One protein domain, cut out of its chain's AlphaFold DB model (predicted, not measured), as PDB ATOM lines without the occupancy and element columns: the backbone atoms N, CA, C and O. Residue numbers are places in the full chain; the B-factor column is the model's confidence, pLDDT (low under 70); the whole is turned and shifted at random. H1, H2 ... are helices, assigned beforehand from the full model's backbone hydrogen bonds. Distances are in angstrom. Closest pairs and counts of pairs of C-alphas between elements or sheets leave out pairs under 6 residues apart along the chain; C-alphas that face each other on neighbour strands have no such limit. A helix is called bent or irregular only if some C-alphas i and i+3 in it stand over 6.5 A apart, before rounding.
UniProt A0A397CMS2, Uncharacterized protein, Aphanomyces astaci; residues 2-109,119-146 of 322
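This is residues 2 to 109 and 119 to 146 of the 322 residues of an uncharacterized protein of Aphanomyces astaci (UniProt A0A397CMS2). Two layers of three helices each pack face to face: H2, H4 and H7 side by side and running the same way, with H4 in the middle, and H1, H3b and H5 side by side behind them, running opposite to the first layer, with H3b in the middle. The layers meet more closely at H5 than at H1; H3a, the other arm of bent H3, reaches past the layers to the end of H2, and short H6 sits beyond the end of H3b. The printed part has 136 residues with seven named helices, H1 to H7 in order, and no named strand: class all helix. It is compact, with a radius of gyration of the C-alphas of 14.6 A and spans of 43 by 34 by 22 A.

H1, residues 2 to 14, is close to but not clearly touching H2, residues 19 to 30; the C-alphas of Leu 12 and Tyr 21 are closest, 7.9 A apart. H3, residues 37 to 55, is the hub, touching five helices; by its hydrogen bonds it was assigned as one helix, but it is bent, with C-alphas 44 and 47 6.6 A apart. Its arms are H3a, residues 37 to 44, and H3b, residues 47 to 55. H3a only just touches H2, with 3 pairs of C-alphas within 8 A, the closest Val 29 and Leu 39 at 7.0 A. H3b touches H1, the same way at a shallow tilt of 26 degrees; the closest C-alphas, Ser 13 and Val 53, are 6.2 A apart. H4, residues 64 to 83, touches H2 with residues 66 to 73 alone, the same way at a shallow tilt of 22 degrees; the closest C-alphas are Ser 19 and His 66, 5.6 A. H3b and H4 form a helical hairpin but only just touch, with 3 pairs of C-alphas within 8 A; Val 51 and Leu 71 are closest, 7.0 A. H5, residues 90 to 97, touches H3b, closest at the C-alphas of Pro 48 and Thr 92, 5.6 A, and makes a helical hairpin with H4. H6, residues 102 to 105, touches H3b, with the C-alphas of Leu 55 and Phe 103 closest at 5.0 A. H7, residues 131 to 142, touches H4, the same way at a shallow tilt of 27 degrees, closest at the C-alphas of Gln 72 and Asn 136, 6.0 A. It touches H5 with residues 133 to 137 alone; the C-alphas of Phe 97 and Val 133 are closest, 6.2 A. H1 and H4 are apart, as are H2 and H7. In H1, H2, H3a, H3b, H4, H5 and H7 every O i to N i+4 pair is within hydrogen-bond range; H6 is too short for such a pair.

H1 begins at C-alpha 2, (25.382, 61.281, -47.781), and is 18.2 A long; H2 measures 16.1 A. H4, the longest helix, runs 28.9 A from C-alpha 64 at (47.368, 51.338, -33.730). H7, 16.2 A, ends at C-alpha 142, (47.945, 34.458, -47.048).

The C-alphas farthest apart, Gly 36 and Ala 127, are 43.8 A apart. Residues 110 to 118 are not printed, and C-alphas 109 and 119 are 21.0 A apart across the cut. Of the links that are printed whole, none is long. The mean pLDDT of the printed part is 87.8; residues 2 to 6, 32 and 124 to 127 are under 70.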
ATOM      1  N   ASP A   2      24.088  60.625 -48.068       54.22
ATOM      2  CA  ASP A   2      25.382  61.281 -47.781       54.22
ATOM      3  C   ASP A   2      25.560  61.792 -46.347       54.22
ATOM      4  O   ASP A   2      26.628  61.621 -45.774       54.22
ATOM      5  N   THR A   3      24.516  62.346 -45.724       62.97
ATOM      6  CA  THR A   3      24.615  62.970 -44.394       62.97
ATOM      7  C   THR A   3      25.009  62.008 -43.275       62.97
ATOM      8  O   THR A   3      25.679  62.419 -42.335       62.97
ATOM      9  N   THR A   4      24.614  60.735 -43.350       65.88
ATOM     10  CA  THR A   4      24.935  59.754 -42.299       65.88
ATOM     11  C   THR A   4      26.360  59.233 -42.461       65.88
ATOM     12  O   THR A   4      27.087  59.159 -41.477       65.88
ATOM     13  N   CYS A   5      26.800  58.955 -43.696       61.53
ATOM     14  CA  CYS A   5      28.188  58.574 -43.978       61.53
ATOM     15  C   CYS A   5      29.158  59.683 -43.564       61.53
ATOM     16  O   CYS A   5      30.168  59.410 -42.921       61.53
ATOM     17  N   THR A   6      28.839  60.938 -43.908       68.38
ATOM     18  CA  THR A   6      29.673  62.086 -43.545       68.38
ATOM     19  C   THR A   6      29.697  62.308 -42.045       68.38
ATOM     20  O   THR A   6      30.777  62.494 -41.511       68.38
ATOM     21  N   MET A   7      28.558  62.216 -41.349       73.50
ATOM     22  CA  MET A   7      28.525  62.384 -39.893       73.50
ATOM     23  C   MET A   7      29.347  61.324 -39.162       73.50
ATOM     24  O   MET A   7      30.118  61.655 -38.270       73.50
ATOM     25  N   ILE A   8      29.211  60.059 -39.558       70.81
ATOM     26  CA  ILE A   8      29.951  58.964 -38.932       70.81
ATOM     27  C   ILE A   8      31.457  59.091 -39.226       70.81
ATOM     28  O   ILE A   8      32.296  58.907 -38.347       70.81
ATOM     29  N   ALA A   9      31.820  59.449 -40.461       70.25
ATOM     30  CA  ALA A   9      33.210  59.699 -40.825       70.25
ATOM     31  C   ALA A   9      33.789  60.937 -40.112       70.25
ATOM     32  O   ALA A   9      34.957  60.922 -39.728       70.25
ATOM     33  N   GLU A  10      32.993  61.991 -39.913       77.62
ATOM     34  CA  GLU A  10      33.358  63.181 -39.136       77.62
ATOM     35  C   GLU A  10      33.587  62.825 -37.665       77.62
ATOM     36  O   GLU A  10      34.610  63.212 -37.095       77.62
ATOM     37  N   GLU A  11      32.706  62.021 -37.074       80.81
ATOM     38  CA  GLU A  11      32.848  61.522 -35.708       80.81
ATOM     39  C   GLU A  11      34.146  60.718 -35.555       80.81
ATOM     40  O   GLU A  11      35.000  61.073 -34.735       80.81
ATOM     41  N   LEU A  12      34.374  59.741 -36.441       81.88
ATOM     42  CA  LEU A  12      35.617  58.972 -36.503       81.88
ATOM     43  C   LEU A  12      36.844  59.865 -36.719       81.88
ATOM     44  O   LEU A  12      37.904  59.595 -36.161       81.88
ATOM     45  N   SER A  13      36.732  60.937 -37.506       80.69
ATOM     46  CA  SER A  13      37.842  61.866 -37.754       80.69
ATOM     47  C   SER A  13      38.218  62.700 -36.525       80.69
ATOM     48  O   SER A  13      39.382  63.076 -36.375       80.69
ATOM     49  N   SER A  14      37.254  62.952 -35.637       83.00
ATOM     50  CA  SER A  14      37.434  63.723 -34.404       83.00
ATOM     51  C   SER A  14      37.876  62.872 -33.206       83.00
ATOM     52  O   SER A  14      38.439  63.402 -32.247       83.00
ATOM     53  N   MET A  15      37.673  61.552 -33.270       85.00
ATOM     54  CA  MET A  15      37.956  60.617 -32.179       85.00
ATOM     55  C   MET A  15      39.461  60.448 -31.951       85.00
ATOM     56  O   MET A  15      40.192  60.105 -32.880       85.00
ATOM     57  N   ALA A  16      39.944  60.672 -30.726       83.69
ATOM     58  CA  ALA A  16      41.356  60.467 -30.387       83.69
ATOM     59  C   ALA A  16      41.744  58.978 -30.408       83.69
ATOM     60  O   ALA A  16      42.804  58.634 -30.926       83.69
ATOM     61  N   ASP A  17      40.851  58.122 -29.909       88.38
ATOM     62  CA  ASP A  17      40.974  56.667 -29.907       88.38
ATOM     63  C   ASP A  17      39.742  56.054 -30.595       88.38
ATOM     64  O   ASP A  17      38.639  56.168 -30.058       88.38
ATOM     65  N   PRO A  18      39.888  55.469 -31.799       90.62
ATOM     66  CA  PRO A  18      38.781  54.866 -32.528       90.62
ATOM     67  C   PRO A  18      38.571  53.377 -32.203       90.62
ATOM     68  O   PRO A  18      37.762  52.744 -32.873       90.62
ATOM     69  N   SER A  19      39.299  52.791 -31.248       90.44
ATOM     70  CA  SER A  19      39.385  51.330 -31.084       90.44
ATOM     71  C   SER A  19      38.025  50.663 -30.846       90.44
ATOM     72  O   SER A  19      37.644  49.787 -31.619       90.44
ATOM     73  N   ASP A  20      37.252  51.130 -29.859       89.12
ATOM     74  CA  ASP A  20      35.909  50.593 -29.564       89.12
ATOM     75  C   ASP A  20      34.948  50.774 -30.746       89.12
ATOM     76  O   ASP A  20      34.120  49.914 -31.047       89.12
ATOM     77  N   TYR A  21      35.081  51.901 -31.444       88.88
ATOM     78  CA  TYR A  21      34.254  52.226 -32.596       88.88
ATOM     79  C   TYR A  21      34.534  51.283 -33.777       88.88
ATOM     80  O   TYR A  21      33.606  50.770 -34.403       88.88
ATOM     81  N   LEU A  22      35.811  51.017 -34.063       90.94
ATOM     82  CA  LEU A  22      36.215  50.061 -35.091       90.94
ATOM     83  C   LEU A  22      35.820  48.635 -34.700       90.94
ATOM     84  O   LEU A  22      35.304  47.916 -35.549       90.94
ATOM     85  N   ALA A  23      35.980  48.248 -33.432       88.88
ATOM     86  CA  ALA A  23      35.566  46.936 -32.939       88.88
ATOM     87  C   ALA A  23      34.063  46.691 -33.142       88.88
ATOM     88  O   ALA A  23      33.681  45.626 -33.620       88.88
ATOM     89  N   ALA A  24      33.216  47.690 -32.879       87.69
ATOM     90  CA  ALA A  24      31.779  47.590 -33.135       87.69
ATOM     91  C   ALA A  24      31.458  47.412 -34.631       87.69
ATOM     92  O   ALA A  24      30.574  46.635 -34.984       87.69
ATOM     93  N   ILE A  25      32.183  48.092 -35.530       87.12
ATOM     94  CA  ILE A  25      32.030  47.874 -36.979       87.12
ATOM     95  C   ILE A  25      32.425  46.444 -37.347       87.12
ATOM     96  O   ILE A  25      31.704  45.789 -38.095       87.12
ATOM     97  N   LEU A  26      33.558  45.965 -36.829       88.19
ATOM     98  CA  LEU A  26      34.037  44.610 -37.092       88.19
ATOM     99  C   LEU A  26      33.056  43.557 -36.589       88.19
ATOM    100  O   LEU A  26      32.791  42.597 -37.305       88.19
ATOM    101  N   GLU A  27      32.473  43.752 -35.408       87.44
ATOM    102  CA  GLU A  27      31.419  42.886 -34.881       87.44
ATOM    103  C   GLU A  27      30.223  42.849 -35.833       87.44
ATOM    104  O   GLU A  27      29.784  41.769 -36.207       87.44
ATOM    105  N   VAL A  28      29.746  44.000 -36.317       85.12
ATOM    106  CA  VAL A  28      28.624  44.038 -37.268       85.12
ATOM    107  C   VAL A  28      28.959  43.306 -38.569       85.12
ATOM    108  O   VAL A  28      28.148  42.501 -39.011       85.12
ATOM    109  N   VAL A  29      30.141  43.544 -39.152       84.94
ATOM    110  CA  VAL A  29      30.567  42.929 -40.427       84.94
ATOM    111  C   VAL A  29      30.795  41.422 -40.297       84.94
ATOM    112  O   VAL A  29      30.479  40.673 -41.215       84.94
ATOM    113  N   SER A  30      31.346  40.974 -39.169       80.88
ATOM    114  CA  SER A  30      31.617  39.552 -38.914       80.88
ATOM    115  C   SER A  30      30.397  38.789 -38.399       80.88
ATOM    116  O   SER A  30      30.336  37.564 -38.504       80.88
ATOM    117  N   SER A  31      29.414  39.493 -37.841       76.94
ATOM    118  CA  SER A  31      28.176  38.892 -37.366       76.94
ATOM    119  C   SER A  31      27.179  38.691 -38.506       76.94
ATOM    120  O   SER A  31      26.969  39.568 -39.337       76.94
ATOM    121  N   SER A  32      26.429  37.594 -38.469       68.44
ATOM    122  CA  SER A  32      25.234  37.402 -39.304       68.44
ATOM    123  C   SER A  32      24.026  38.225 -38.822       68.44
ATOM    124  O   SER A  32      22.878  37.889 -39.098       68.44
ATOM    125  N   THR A  33      24.243  39.291 -38.039       72.62
ATOM    126  CA  THR A  33      23.138  40.106 -37.501       72.62
ATOM    127  C   THR A  33      22.596  41.104 -38.517       72.62
ATOM    128  O   THR A  33      21.420  41.467 -38.450       72.62
ATOM    129  N   VAL A  34      23.434  41.537 -39.462       73.25
ATOM    130  CA  VAL A  34      23.058  42.411 -40.573       73.25
ATOM    131  C   VAL A  34      23.311  41.645 -41.863       73.25
ATOM    132  O   VAL A  34      24.447  41.310 -42.169       73.25
ATOM    133  N   GLU A  35      22.251  41.366 -42.618       78.75
ATOM    134  CA  GLU A  35      22.315  40.593 -43.863       78.75
ATOM    135  C   GLU A  35      21.769  41.401 -45.053       78.75
ATOM    136  O   GLU A  35      21.013  42.367 -44.891       78.75
ATOM    137  N   GLY A  36      22.149  40.989 -46.266       79.88
ATOM    138  CA  GLY A  36      21.668  41.557 -47.529       79.88
ATOM    139  C   GLY A  36      22.119  43.001 -47.772       79.88
ATOM    140  O   GLY A  36      23.206  43.404 -47.364       79.88
ATOM    141  N   ASP A  37      21.254  43.804 -48.402       82.81
ATOM    142  CA  ASP A  37      21.545  45.170 -48.871       82.81
ATOM    143  C   ASP A  37      22.185  46.097 -47.819       82.81
ATOM    144  O   ASP A  37      22.898  47.042 -48.162       82.81
ATOM    145  N   ALA A  38      21.889  45.891 -46.532       83.69
ATOM    146  CA  ALA A  38      22.442  46.710 -45.459       83.69
ATOM    147  C   ALA A  38      23.928  46.406 -45.211       83.69
ATOM    148  O   ALA A  38      24.714  47.341 -45.041       83.69
ATOM    149  N   LEU A  39      24.305  45.125 -45.233       85.38
ATOM    150  CA  LEU A  39      25.694  44.688 -45.119       85.38
ATOM    151  C   LEU A  39      26.476  45.073 -46.377       85.38
ATOM    152  O   LEU A  39      27.564  45.635 -46.269       85.38
ATOM    153  N   ASP A  40      25.880  44.884 -47.555       86.25
ATOM    154  CA  ASP A  40      26.506  45.267 -48.823       86.25
ATOM    155  C   ASP A  40      26.818  46.761 -48.871       86.25
ATOM    156  O   ASP A  40      27.922  47.151 -49.245       86.25
ATOM    157  N   ARG A  41      25.895  47.619 -48.418       85.88
ATOM    158  CA  ARG A  41      26.170  49.058 -48.301       85.88
ATOM    159  C   ARG A  41      27.255  49.348 -47.278       85.88
ATOM    160  O   ARG A  41      28.133  50.159 -47.556       85.88
ATOM    161  N   LEU A  42      27.223  48.709 -46.105       87.62
ATOM    162  CA  LEU A  42      28.270  48.878 -45.091       87.62
ATOM    163  C   LEU A  42      29.656  48.593 -45.691       87.62
ATOM    164  O   LEU A  42      30.563  49.415 -45.546       87.62
ATOM    165  N   ILE A  43      29.788  47.490 -46.424       88.94
ATOM    166  CA  ILE A  43      31.044  47.045 -47.033       88.94
ATOM    167  C   ILE A  43      31.441  47.908 -48.237       88.94
ATOM    168  O   ILE A  43      32.577  48.375 -48.306       88.94
ATOM    169  N   ALA A  44      30.536  48.140 -49.187       86.31
ATOM    170  CA  ALA A  44      30.855  48.805 -50.451       86.31
ATOM    171  C   ALA A  44      30.895  50.338 -50.336       86.31
ATOM    172  O   ALA A  44      31.721  50.980 -50.987       86.31
ATOM    173  N   ASP A  45      30.055  50.932 -49.483       85.81
ATOM    174  CA  ASP A  45      29.929  52.385 -49.369       85.81
ATOM    175  C   ASP A  45      30.658  52.928 -48.136       85.81
ATOM    176  O   ASP A  45      31.429  53.881 -48.249       85.81
ATOM    177  N   TYR A  46      30.463  52.347 -46.947       87.75
ATOM    178  CA  TYR A  46      30.952  52.949 -45.695       87.75
ATOM    179  C   TYR A  46      32.396  52.559 -45.349       87.75
ATOM    180  O   TYR A  46      33.207  53.440 -45.043       87.75
ATOM    181  N   MET A  47      32.761  51.276 -45.438       91.06
ATOM    182  CA  MET A  47      34.119  50.816 -45.109       91.06
ATOM    183  C   MET A  47      35.221  51.560 -45.889       91.06
ATOM    184  O   MET A  47      36.187  51.997 -45.255       91.06
ATOM    185  N   PRO A  48      35.097  51.832 -47.208       92.62
ATOM    186  CA  PRO A  48      36.093  52.616 -47.941       92.62
ATOM    187  C   PRO A  48      36.294  54.028 -47.380       92.62
ATOM    188  O   PRO A  48      37.409  54.563 -47.415       92.62
ATOM    189  N   HIS A  49      35.233  54.639 -46.844       90.56
ATOM    190  CA  HIS A  49      35.304  55.954 -46.213       90.56
ATOM    191  C   HIS A  49      36.035  55.880 -44.871       90.56
ATOM    192  O   HIS A  49      36.926  56.697 -44.630       90.56
ATOM    193  N   PHE A  50      35.744  54.876 -44.038       92.56
ATOM    194  CA  PHE A  50      36.454  54.670 -42.772       92.56
ATOM    195  C   PHE A  50      37.943  54.418 -42.993       92.56
ATOM    196  O   PHE A  50      38.768  55.098 -42.388       92.56
ATOM    197  N   VAL A  51      38.295  53.548 -43.945       95.25
ATOM    198  CA  VAL A  51      39.684  53.283 -44.351       95.25
ATOM    199  C   VAL A  51      40.395  54.572 -44.754       95.25
ATOM    200  O   VAL A  51      41.516  54.840 -44.320       95.25
ATOM    201  N   ARG A  52      39.738  55.420 -45.555       93.75
ATOM    202  CA  ARG A  52      40.300  56.715 -45.959       93.75
ATOM    203  C   ARG A  52      40.563  57.625 -44.756       93.75
ATOM    204  O   ARG A  52      41.596  58.293 -44.747       93.75
ATOM    205  N   VAL A  53      39.653  57.671 -43.784       93.00
ATOM    206  CA  VAL A  53      39.800  58.497 -42.575       93.00
ATOM    207  C   VAL A  53      40.936  57.977 -41.701       93.00
ATOM    208  O   VAL A  53      41.817  58.759 -41.350       93.00
ATOM    209  N   VAL A  54      40.969  56.680 -41.385       94.31
ATOM    210  CA  VAL A  54      41.996  56.128 -40.484       94.31
ATOM    211  C   VAL A  54      43.394  56.212 -41.100       94.31
ATOM    212  O   VAL A  54      44.331  56.636 -40.431       94.31
ATOM    213  N   LEU A  55      43.548  55.943 -42.401       95.69
ATOM    214  CA  LEU A  55      44.849  56.038 -43.076       95.69
ATOM    215  C   LEU A  55      45.377  57.479 -43.188       95.69
ATOM    216  O   LEU A  55      46.580  57.690 -43.360       95.69
ATOM    217  N   ALA A  56      44.503  58.483 -43.100       94.19
ATOM    218  CA  ALA A  56      44.879  59.895 -43.144       94.19
ATOM    219  C   ALA A  56      45.342  60.451 -41.785       94.19
ATOM    220  O   ALA A  56      45.711  61.624 -41.707       94.19
ATOM    221  N   ARG A  57      45.331  59.640 -40.720       92.50
ATOM    222  CA  ARG A  57      45.572  60.087 -39.344       92.50
ATOM    223  C   ARG A  57      46.744  59.357 -38.701       92.50
ATOM    224  O   ARG A  57      47.112  58.262 -39.106       92.50
ATOM    225  N   SER A  58      47.322  59.988 -37.683       90.69
ATOM    226  CA  SER A  58      48.297  59.371 -36.785       90.69
ATOM    227  C   SER A  58      47.593  58.877 -35.526       90.69
ATOM    228  O   SER A  58      46.854  59.645 -34.907       90.69
ATOM    229  N   PHE A  59      47.879  57.645 -35.119       88.56
ATOM    230  CA  PHE A  59      47.392  57.061 -33.871       88.56
ATOM    231  C   PHE A  59      48.570  56.680 -32.974       88.56
ATOM    232  O   PHE A  59      49.663  56.402 -33.475       88.56
ATOM    233  N   GLY A  60      48.348  56.707 -31.658       85.31
ATOM    234  CA  GLY A  60      49.320  56.221 -30.679       85.31
ATOM    235  C   GLY A  60      49.488  54.703 -30.745       85.31
ATOM    236  O   GLY A  60      48.678  54.011 -31.365       85.31
ATOM    237  N   ASP A  61      50.530  54.192 -30.088       85.56
ATOM    238  CA  ASP A  61      50.892  52.769 -30.131       85.56
ATOM    239  C   ASP A  61      49.799  51.839 -29.573       85.56
ATOM    240  O   ASP A  61      49.712  50.697 -30.014       85.56
ATOM    241  N   ASP A  62      48.936  52.330 -28.677       86.94
ATOM    242  CA  ASP A  62      47.848  51.542 -28.080       86.94
ATOM    243  C   ASP A  62      46.668  51.326 -29.050       86.94
ATOM    244  O   ASP A  62      46.127  50.229 -29.134       86.94
ATOM    245  N   CYS A  63      46.289  52.342 -29.833       88.88
ATOM    246  CA  CYS A  63      45.147  52.262 -30.763       88.88
ATOM    247  C   CYS A  63      45.531  51.635 -32.112       88.88
ATOM    248  O   CYS A  63      44.709  51.116 -32.865       88.88
ATOM    249  N   ALA A  64      46.806  51.748 -32.459       90.19
ATOM    250  CA  ALA A  64      47.368  51.338 -33.730       90.19
ATOM    251  C   ALA A  64      47.106  49.866 -34.131       90.19
ATOM    252  O   ALA A  64      46.772  49.639 -35.298       90.19
ATOM    253  N   PRO A  65      47.239  48.876 -33.225       91.62
ATOM    254  CA  PRO A  65      46.907  47.482 -33.512       91.62
ATOM    255  C   PRO A  65      45.450  47.299 -33.942       91.62
ATOM    256  O   PRO A  65      45.207  46.625 -34.939       91.62
ATOM    257  N   HIS A  66      44.505  47.963 -33.271       93.12
ATOM    258  CA  HIS A  66      43.075  47.897 -33.594       93.12
ATOM    259  C   HIS A  66      42.759  48.513 -34.958       93.12
ATOM    260  O   HIS A  66      41.963  47.981 -35.730       93.12
ATOM    261  N   VAL A  67      43.435  49.615 -35.303       94.50
ATOM    262  CA  VAL A  67      43.338  50.182 -36.653       94.50
ATOM    263  C   VAL A  67      43.861  49.187 -37.686       94.50
ATOM    264  O   VAL A  67      43.222  49.005 -38.717       94.50
ATOM    265  N   ASN A  68      44.991  48.523 -37.430       94.38
ATOM    266  CA  ASN A  68      45.543  47.570 -38.389       94.38
ATOM    267  C   ASN A  68      44.675  46.313 -38.552       94.38
ATOM    268  O   ASN A  68      44.489  45.854 -39.674       94.38
ATOM    269  N   GLU A  69      44.102  45.802 -37.462       95.00
ATOM    270  CA  GLU A  69      43.115  44.718 -37.480       95.00
ATOM    271  C   GLU A  69      41.907  45.086 -38.354       95.00
ATOM    272  O   GLU A  69      41.522  44.329 -39.246       95.00
ATOM    273  N   PHE A  70      41.382  46.304 -38.199       96.00
ATOM    274  CA  PHE A  70      40.313  46.807 -39.060       96.00
ATOM    275  C   PHE A  70      40.701  46.835 -40.550       96.00
ATOM    276  O   PHE A  70      39.896  46.471 -41.414       96.00
ATOM    277  N   LEU A  71      41.936  47.233 -40.879       97.19
ATOM    278  CA  LEU A  71      42.427  47.209 -42.262       97.19
ATOM    279  C   LEU A  71      42.531  45.777 -42.808       97.19
ATOM    280  O   LEU A  71      42.221  45.564 -43.978       97.19
ATOM    281  N   GLN A  72      42.917  44.800 -41.984       96.44
ATOM    282  CA  GLN A  72      42.989  43.391 -42.381       96.44
ATOM    283  C   GLN A  72      41.601  42.802 -42.654       96.44
ATOM    284  O   GLN A  72      41.393  42.233 -43.721       96.44
ATOM    285  N   VAL A  73      40.614  43.037 -41.785       95.38
ATOM    286  CA  VAL A  73      39.228  42.599 -42.054       95.38
ATOM    287  C   VAL A  73      38.650  43.301 -43.288       95.38
ATOM    288  O   VAL A  73      37.944  42.700 -44.096       95.38
ATOM    289  N   THR A  74      39.005  44.569 -43.516       96.44
ATOM    290  CA  THR A  74      38.646  45.256 -44.767       96.44
ATOM    291  C   THR A  74      39.261  44.560 -45.987       96.44
ATOM    292  O   THR A  74      38.594  44.424 -47.012       96.44
ATOM    293  N   LEU A  75      40.520  44.116 -45.908       97.50
ATOM    294  CA  LEU A  75      41.163  43.354 -46.983       97.50
ATOM    295  C   LEU A  75      40.473  42.008 -47.218       97.50
ATOM    296  O   LEU A  75      40.313  41.623 -48.372       97.50
ATOM    297  N   GLU A  76      40.008  41.331 -46.172       95.50
ATOM    298  CA  GLU A  76      39.194  40.120 -46.306       95.50
ATOM    299  C   GLU A  76      37.888  40.397 -47.067       95.50
ATOM    300  O   GLU A  76      37.566  39.682 -48.017       95.50
ATOM    301  N   CYS A  77      37.203  41.503 -46.755       94.50
ATOM    302  CA  CYS A  77      36.025  41.948 -47.507       94.50
ATOM    303  C   CYS A  77      36.356  42.230 -48.982       94.50
ATOM    304  O   CYS A  77      35.592  41.851 -49.869       94.50
ATOM    305  N   VAL A  78      37.514  42.849 -49.265       95.88
ATOM    306  CA  VAL A  78      37.985  43.050 -50.646       95.88
ATOM    307  C   VAL A  78      38.151  41.708 -51.353       95.88
ATOM    308  O   VAL A  78      37.682  41.556 -52.475       95.88
ATOM    309  N   ILE A  79      38.796  40.730 -50.715       94.94
ATOM    310  CA  ILE A  79      39.007  39.401 -51.302       94.94
ATOM    311  C   ILE A  79      37.669  38.725 -51.587       94.94
ATOM    312  O   ILE A  79      37.490  38.183 -52.676       94.94
ATOM    313  N   GLN A  80      36.719  38.788 -50.655       92.19
ATOM    314  CA  GLN A  80      35.398  38.201 -50.844       92.19
ATOM    315  C   GLN A  80      34.657  38.834 -52.030       92.19
ATOM    316  O   GLN A  80      34.159  38.126 -52.901       92.19
ATOM    317  N   ARG A  81      34.696  40.166 -52.144       91.44
ATOM    318  CA  ARG A  81      34.116  40.894 -53.284       91.44
ATOM    319  C   ARG A  81      34.781  40.525 -54.606       91.44
ATOM    320  O   ARG A  81      34.098  40.295 -55.600       91.44
ATOM    321  N   LEU A  82      36.104  40.373 -54.603       92.88
ATOM    322  CA  LEU A  82      36.853  39.905 -55.763       92.88
ATOM    323  C   LEU A  82      36.504  38.459 -56.145       92.88
ATOM    324  O   LEU A  82      36.442  38.155 -57.333       92.88
ATOM    325  N   ARG A  83      36.254  37.556 -55.188       91.25
ATOM    326  CA  ARG A  83      35.798  36.182 -55.489       91.25
ATOM    327  C   ARG A  83      34.450  36.179 -56.206       91.25
ATOM    328  O   ARG A  83      34.217  35.342 -57.071       91.25
ATOM    329  N   GLU A  84      33.608  37.153 -55.891       88.94
ATOM    330  CA  GLU A  84      32.308  37.372 -56.525       88.94
ATOM    331  C   GLU A  84      32.394  38.174 -57.838       88.94
ATOM    332  O   GLU A  84      31.373  38.452 -58.465       88.94
ATOM    333  N   GLY A  85      33.599  38.543 -58.286       87.81
ATOM    334  CA  GLY A  85      33.805  39.288 -59.529       87.81
ATOM    335  C   GLY A  85      33.548  40.792 -59.424       87.81
ATOM    336  O   GLY A  85      33.442  41.462 -60.450       87.81
ATOM    337  N   ASP A  86      33.439  41.340 -58.212       90.88
ATOM    338  CA  ASP A  86      33.190  42.762 -57.986       90.88
ATOM    339  C   ASP A  86      34.492  43.541 -57.692       90.88
ATOM    340  O   ASP A  86      35.098  43.376 -56.627       90.88
ATOM    341  N   PRO A  87      34.927  44.438 -58.599       92.44
ATOM    342  CA  PRO A  87      36.129  45.248 -58.416       92.44
ATOM    343  C   PRO A  87      35.925  46.504 -57.546       92.44
ATOM    344  O   PRO A  87      36.871  47.281 -57.381       92.44
ATOM    345  N   SER A  88      34.725  46.750 -57.006       92.50
ATOM    346  CA  SER A  88      34.358  47.989 -56.298       92.50
ATOM    347  C   SER A  88      35.313  48.377 -55.160       92.50
ATOM    348  O   SER A  88      35.567  49.564 -54.935       92.50
ATOM    349  N   MET A  89      35.906  47.393 -54.477       95.00
ATOM    350  CA  MET A  89      36.796  47.613 -53.333       95.00
ATOM    351  C   MET A  89      38.295  47.680 -53.672       95.00
ATOM    352  O   MET A  89      39.108  47.962 -52.786       95.00
ATOM    353  N   ILE A  90      38.702  47.510 -54.935       96.19
ATOM    354  CA  ILE A  90      40.115  47.631 -55.349       96.19
ATOM    355  C   ILE A  90      40.734  48.994 -54.966       96.19
ATOM    356  O   ILE A  90      41.861  49.012 -54.454       96.19
ATOM    357  N   PRO A  91      40.038  50.145 -55.098       96.81
ATOM    358  CA  PRO A  91      40.565  51.427 -54.628       96.81
ATOM    359  C   PRO A  91      40.837  51.464 -53.117       96.81
ATOM    360  O   PRO A  91      41.681  52.235 -52.654       96.81
ATOM    361  N   THR A  92      40.114  50.667 -52.329       97.25
ATOM    362  CA  THR A  92      40.336  50.532 -50.884       97.25
ATOM    363  C   THR A  92      41.625  49.765 -50.623       97.25
ATOM    364  O   THR A  92      42.488  50.281 -49.914       97.25
ATOM    365  N   MET A  93      41.825  48.624 -51.290       97.38
ATOM    366  CA  MET A  93      43.086  47.869 -51.250       97.38
ATOM    367  C   MET A  93      44.290  48.734 -51.645       97.38
ATOM    368  O   MET A  93      45.269  48.784 -50.904       97.38
ATOM    369  N   HIS A  94      44.191  49.496 -52.742       97.12
ATOM    370  CA  HIS A  94      45.234  50.443 -53.157       97.12
ATOM    371  C   HIS A  94      45.645  51.380 -52.011       97.12
ATOM    372  O   HIS A  94      46.826  51.634 -51.793       97.12
ATOM    373  N   ARG A  95      44.676  51.949 -51.279       97.44
ATOM    374  CA  ARG A  95      44.972  52.868 -50.166       97.44
ATOM    375  C   ARG A  95      45.654  52.154 -49.006       97.44
ATOM    376  O   ARG A  95      46.555  52.741 -48.418       97.44
ATOM    377  N   ILE A  96      45.239  50.928 -48.694       97.81
ATOM    378  CA  ILE A  96      45.826  50.129 -47.610       97.81
ATOM    379  C   ILE A  96      47.279  49.768 -47.931       97.81
ATOM    380  O   ILE A  96      48.127  49.841 -47.047       97.81
ATOM    381  N   PHE A  97      47.583  49.444 -49.187       96.81
ATOM    382  CA  PHE A  97      48.931  49.098 -49.654       96.81
ATOM    383  C   PHE A  97      49.871  50.304 -49.804       96.81
ATOM    384  O   PHE A  97      51.092  50.152 -49.865       96.81
ATOM    385  N   ASP A  98      49.328  51.518 -49.835       95.94
ATOM    386  CA  ASP A  98      50.099  52.750 -49.944       95.94
ATOM    387  C   ASP A  98      50.826  53.070 -48.624       95.94
ATOM    388  O   ASP A  98      50.297  53.716 -47.718       95.94
ATOM    389  N   HIS A  99      52.088  52.648 -48.521       93.62
ATOM    390  CA  HIS A  99      52.938  52.868 -47.343       93.62
ATOM    391  C   HIS A  99      53.203  54.351 -47.013       93.62
ATOM    392  O   HIS A  99      53.747  54.654 -45.952       93.62
ATOM    393  N   ARG A 100      52.841  55.291 -47.899       94.00
ATOM    394  CA  ARG A 100      53.049  56.736 -47.698       94.00
ATOM    395  C   ARG A 100      51.915  57.403 -46.922       94.00
ATOM    396  O   ARG A 100      51.971  58.608 -46.667       94.00
ATOM    397  N   ARG A 101      50.877  56.649 -46.554       95.50
ATOM    398  CA  ARG A 101      49.755  57.138 -45.745       95.50
ATOM    399  C   ARG A 101      50.223  57.576 -44.360       95.50
ATOM    400  O   ARG A 101      51.134  56.980 -43.788       95.50
ATOM    401  N   GLN A 102      49.564  58.602 -43.821       94.44
ATOM    402  CA  GLN A 102      49.926  59.227 -42.545       94.44
ATOM    403  C   GLN A 102      49.986  58.209 -41.403       94.44
ATOM    404  O   GLN A 102      50.903  58.276 -40.592       94.44
ATOM    405  N   PHE A 103      49.058  57.246 -41.386       94.44
ATOM    406  CA  PHE A 103      49.031  56.163 -40.403       94.44
ATOM    407  C   PHE A 103      50.349  55.383 -40.327       94.44
ATOM    408  O   PHE A 103      50.843  55.105 -39.235       94.44
ATOM    409  N   TYR A 104      50.940  55.059 -41.480       93.94
ATOM    410  CA  TYR A 104      52.199  54.320 -41.546       93.94
ATOM    411  C   TYR A 104      53.402  55.233 -41.304       93.94
ATOM    412  O   TYR A 104      54.290  54.903 -40.517       93.94
ATOM    413  N   THR A 105      53.442  56.399 -41.957       92.94
ATOM    414  CA  THR A 105      54.611  57.289 -41.916       92.94
ATOM    415  C   THR A 105      54.829  57.910 -40.541       92.94
ATOM    416  O   THR A 105      55.977  58.038 -40.114       92.94
ATOM    417  N   SER A 106      53.763  58.223 -39.793       90.50
ATOM    418  CA  SER A 106      53.887  58.752 -38.428       90.50
ATOM    419  C   SER A 106      54.454  57.737 -37.435       90.50
ATOM    420  O   SER A 106      54.804  58.113 -36.320       90.50
ATOM    421  N   ARG A 107      54.526  56.458 -37.819       88.12
ATOM    422  CA  ARG A 107      54.901  55.349 -36.941       88.12
ATOM    423  C   ARG A 107      56.236  54.704 -37.297       88.12
ATOM    424  O   ARG A 107      56.650  53.783 -36.615       88.12
ATOM    425  N   LEU A 108      56.974  55.222 -38.283       84.88
ATOM    426  CA  LEU A 108      58.280  54.677 -38.695       84.88
ATOM    427  C   LEU A 108      59.295  54.518 -37.549       84.88
ATOM    428  O   LEU A 108      60.144  53.634 -37.602       84.88
ATOM    429  N   THR A 109      59.222  55.363 -36.518       76.06
ATOM    430  CA  THR A 109      60.111  55.314 -35.345       76.06
ATOM    431  C   THR A 109      59.556  54.492 -34.182       76.06
ATOM    432  O   THR A 109      60.250  54.331 -33.176       76.06
ATOM    433  N   TYR A 119      57.611  36.424 -43.690       81.38
ATOM    434  CA  TYR A 119      56.631  36.840 -44.682       81.38
ATOM    435  C   TYR A 119      56.942  36.167 -46.017       81.38
ATOM    436  O   TYR A 119      58.074  36.233 -46.500       81.38
ATOM    437  N   ASP A 120      55.926  35.562 -46.624       86.56
ATOM    438  CA  ASP A 120      56.035  34.942 -47.945       86.56
ATOM    439  C   ASP A 120      55.853  35.984 -49.060       86.56
ATOM    440  O   ASP A 120      56.485  35.897 -50.119       86.56
ATOM    441  N   TYR A 121      55.046  37.020 -48.803       90.31
ATOM    442  CA  TYR A 121      54.649  38.014 -49.803       90.31
ATOM    443  C   TYR A 121      55.348  39.362 -49.628       90.31
ATOM    444  O   TYR A 121      55.808  39.942 -50.612       90.31
ATOM    445  N   ALA A 122      55.450  39.866 -48.396       85.62
ATOM    446  CA  ALA A 122      56.044  41.170 -48.097       85.62
ATOM    447  C   ALA A 122      57.530  41.046 -47.711       85.62
ATOM    448  O   ALA A 122      57.898  40.238 -46.868       85.62
ATOM    449  N   ALA A 123      58.408  41.851 -48.305       80.00
ATOM    450  CA  ALA A 123      59.820  41.902 -47.938       80.00
ATOM    451  C   ALA A 123      60.016  42.495 -46.535       80.00
ATOM    452  O   ALA A 123      59.257  43.358 -46.098       80.00
ATOM    453  N   SER A 124      61.067  42.046 -45.841       66.88
ATOM    454  CA  SER A 124      61.410  42.483 -44.484       66.88
ATOM    455  C   SER A 124      61.463  44.008 -44.333       66.88
ATOM    456  O   SER A 124      61.904  44.727 -45.232       66.88
ATOM    457  N   ALA A 125      61.064  44.489 -43.153       62.31
ATOM    458  CA  ALA A 125      60.978  45.911 -42.837       62.31
ATOM    459  C   ALA A 125      62.278  46.679 -43.135       62.31
ATOM    460  O   ALA A 125      63.363  46.304 -42.689       62.31
ATOM    461  N   SER A 126      62.145  47.791 -43.863       63.53
ATOM    462  CA  SER A 126      63.206  48.785 -44.050       63.53
ATOM    463  C   SER A 126      62.960  49.989 -43.137       63.53
ATOM    464  O   SER A 126      61.835  50.226 -42.710       63.53
ATOM    465  N   ALA A 127      63.980  50.817 -42.886       65.94
ATOM    466  CA  ALA A 127      63.831  52.045 -42.089       65.94
ATOM    467  C   ALA A 127      62.822  53.062 -42.674       65.94
ATOM    468  O   ALA A 127      62.484  54.045 -42.018       65.94
ATOM    469  N   LEU A 128      62.371  52.849 -43.913       79.25
ATOM    470  CA  LEU A 128      61.461  53.728 -44.644       79.25
ATOM    471  C   LEU A 128      60.024  53.189 -44.699       79.25
ATOM    472  O   LEU A 128      59.144  53.880 -45.211       79.25
ATOM    473  N   VAL A 129      59.779  51.973 -44.200       86.88
ATOM    474  CA  VAL A 129      58.487  51.289 -44.307       86.88
ATOM    475  C   VAL A 129      58.097  50.711 -42.952       86.88
ATOM    476  O   VAL A 129      58.832  49.921 -42.365       86.88
ATOM    477  N   HIS A 130      56.921  51.093 -42.454       88.88
ATOM    478  CA  HIS A 130      56.414  50.590 -41.180       88.88
ATOM    479  C   HIS A 130      55.947  49.130 -41.301       88.88
ATOM    480  O   HIS A 130      55.403  48.743 -42.328       88.88
ATOM    481  N   ALA A 131      56.093  48.322 -40.246       88.38
ATOM    482  CA  ALA A 131      55.759  46.891 -40.285       88.38
ATOM    483  C   ALA A 131      54.281  46.602 -40.618       88.38
ATOM    484  O   ALA A 131      53.971  45.591 -41.237       88.38
ATOM    485  N   ASP A 132      53.368  47.504 -40.260       90.88
ATOM    486  CA  ASP A 132      51.927  47.284 -40.445       90.88
ATOM    487  C   ASP A 132      51.493  47.195 -41.914       90.88
ATOM    488  O   ASP A 132      50.652  46.363 -42.244       90.88
ATOM    489  N   VAL A 133      52.102  47.961 -42.830       93.31
ATOM    490  CA  VAL A 133      51.783  47.800 -44.263       93.31
ATOM    491  C   VAL A 133      52.257  46.440 -44.784       93.31
ATOM    492  O   VAL A 133      51.584  45.828 -45.607       93.31
ATOM    493  N   LEU A 134      53.378  45.933 -44.260       92.25
ATOM    494  CA  LEU A 134      53.917  44.622 -44.627       92.25
ATOM    495  C   LEU A 134      53.017  43.501 -44.109       92.25
ATOM    496  O   LEU A 134      52.704  42.585 -44.863       92.25
ATOM    497  N   ARG A 135      52.513  43.623 -42.874       92.19
ATOM    498  CA  ARG A 135      51.493  42.717 -42.325       92.19
ATOM    499  C   ARG A 135      50.224  42.706 -43.166       92.19
ATOM    500  O   ARG A 135      49.659  41.643 -43.376       92.19
ATOM    501  N   ASN A 136      49.783  43.859 -43.664       95.62
ATOM    502  CA  ASN A 136      48.585  43.951 -44.502       95.62
ATOM    503  C   ASN A 136      48.795  43.304 -45.879       95.62
ATOM    504  O   ASN A 136      47.923  42.584 -46.359       95.62
ATOM    505  N   ILE A 137      49.965  43.504 -46.490       95.62
ATOM    506  CA  ILE A 137      50.341  42.834 -47.744       95.62
ATOM    507  C   ILE A 137      50.438  41.318 -47.542       95.62
ATOM    508  O   ILE A 137      49.910  40.566 -48.360       95.62
ATOM    509  N   ASN A 138      51.084  40.868 -46.461       94.62
ATOM    510  CA  ASN A 138      51.227  39.442 -46.188       94.62
ATOM    511  C   ASN A 138      49.879  38.795 -45.885       94.62
ATOM    512  O   ASN A 138      49.554  37.799 -46.511       94.62
ATOM    513  N   PHE A 139      49.059  39.421 -45.039       95.31
ATOM    514  CA  PHE A 139      47.698  38.969 -44.758       95.31
ATOM    515  C   PHE A 139      46.879  38.806 -46.045       95.31
ATOM    516  O   PHE A 139      46.257  37.769 -46.255       95.31
ATOM    517  N   PHE A 140      46.913  39.796 -46.944       96.62
ATOM    518  CA  PHE A 140      46.207  39.700 -48.223       96.62
ATOM    519  C   PHE A 140      46.699  38.521 -49.073       96.62
ATOM    520  O   PHE A 140      45.896  37.838 -49.709       96.62
ATOM    521  N   GLY A 141      48.010  38.271 -49.082       94.62
ATOM    522  CA  GLY A 141      48.602  37.123 -49.761       94.62
ATOM    523  C   GLY A 141      48.205  35.783 -49.142       94.62
ATOM    524  O   GLY A 141      47.767  34.901 -49.880       94.62
ATOM    525  N   ASP A 142      48.280  35.665 -47.816       94.00
ATOM    526  CA  ASP A 142      47.945  34.458 -47.048       94.00
ATOM    527  C   ASP A 142      46.478  34.044 -47.250       94.00
ATOM    528  O   ASP A 142      46.161  32.860 -47.316       94.00
ATOM    529  N   GLN A 143      45.584  35.023 -47.421       93.38
ATOM    530  CA  GLN A 143      44.164  34.809 -47.733       93.38
ATOM    531  C   GLN A 143      43.892  34.527 -49.228       93.38
ATOM    532  O   GLN A 143      42.740  34.454 -49.666       93.38
ATOM    533  N   GLY A 144      44.943  34.387 -50.043       93.06
ATOM    534  CA  GLY A 144      44.849  34.103 -51.476       93.06
ATOM    535  C   GLY A 144      44.477  35.310 -52.342       93.06
ATOM    536  O   GLY A 144      44.188  35.145 -53.527       93.06
ATOM    537  N   GLY A 145      44.501  36.535 -51.809       95.12
ATOM    538  CA  GLY A 145      44.021  37.733 -52.499       95.12
ATOM    539  C   GLY A 145      44.724  38.018 -53.829       95.12
ATOM    540  O   GLY A 145      44.071  38.375 -54.811       95.12
ATOM    541  N   PHE A 146      46.042  37.791 -53.917       95.94
ATOM    542  CA  PHE A 146      46.784  37.946 -55.177       95.94
ATOM    543  C   PHE A 146      46.355  36.934 -56.243       95.94
ATOM    544  O   PHE A 146      46.270  37.285 -57.418       95.94
TER     545      PHE A 146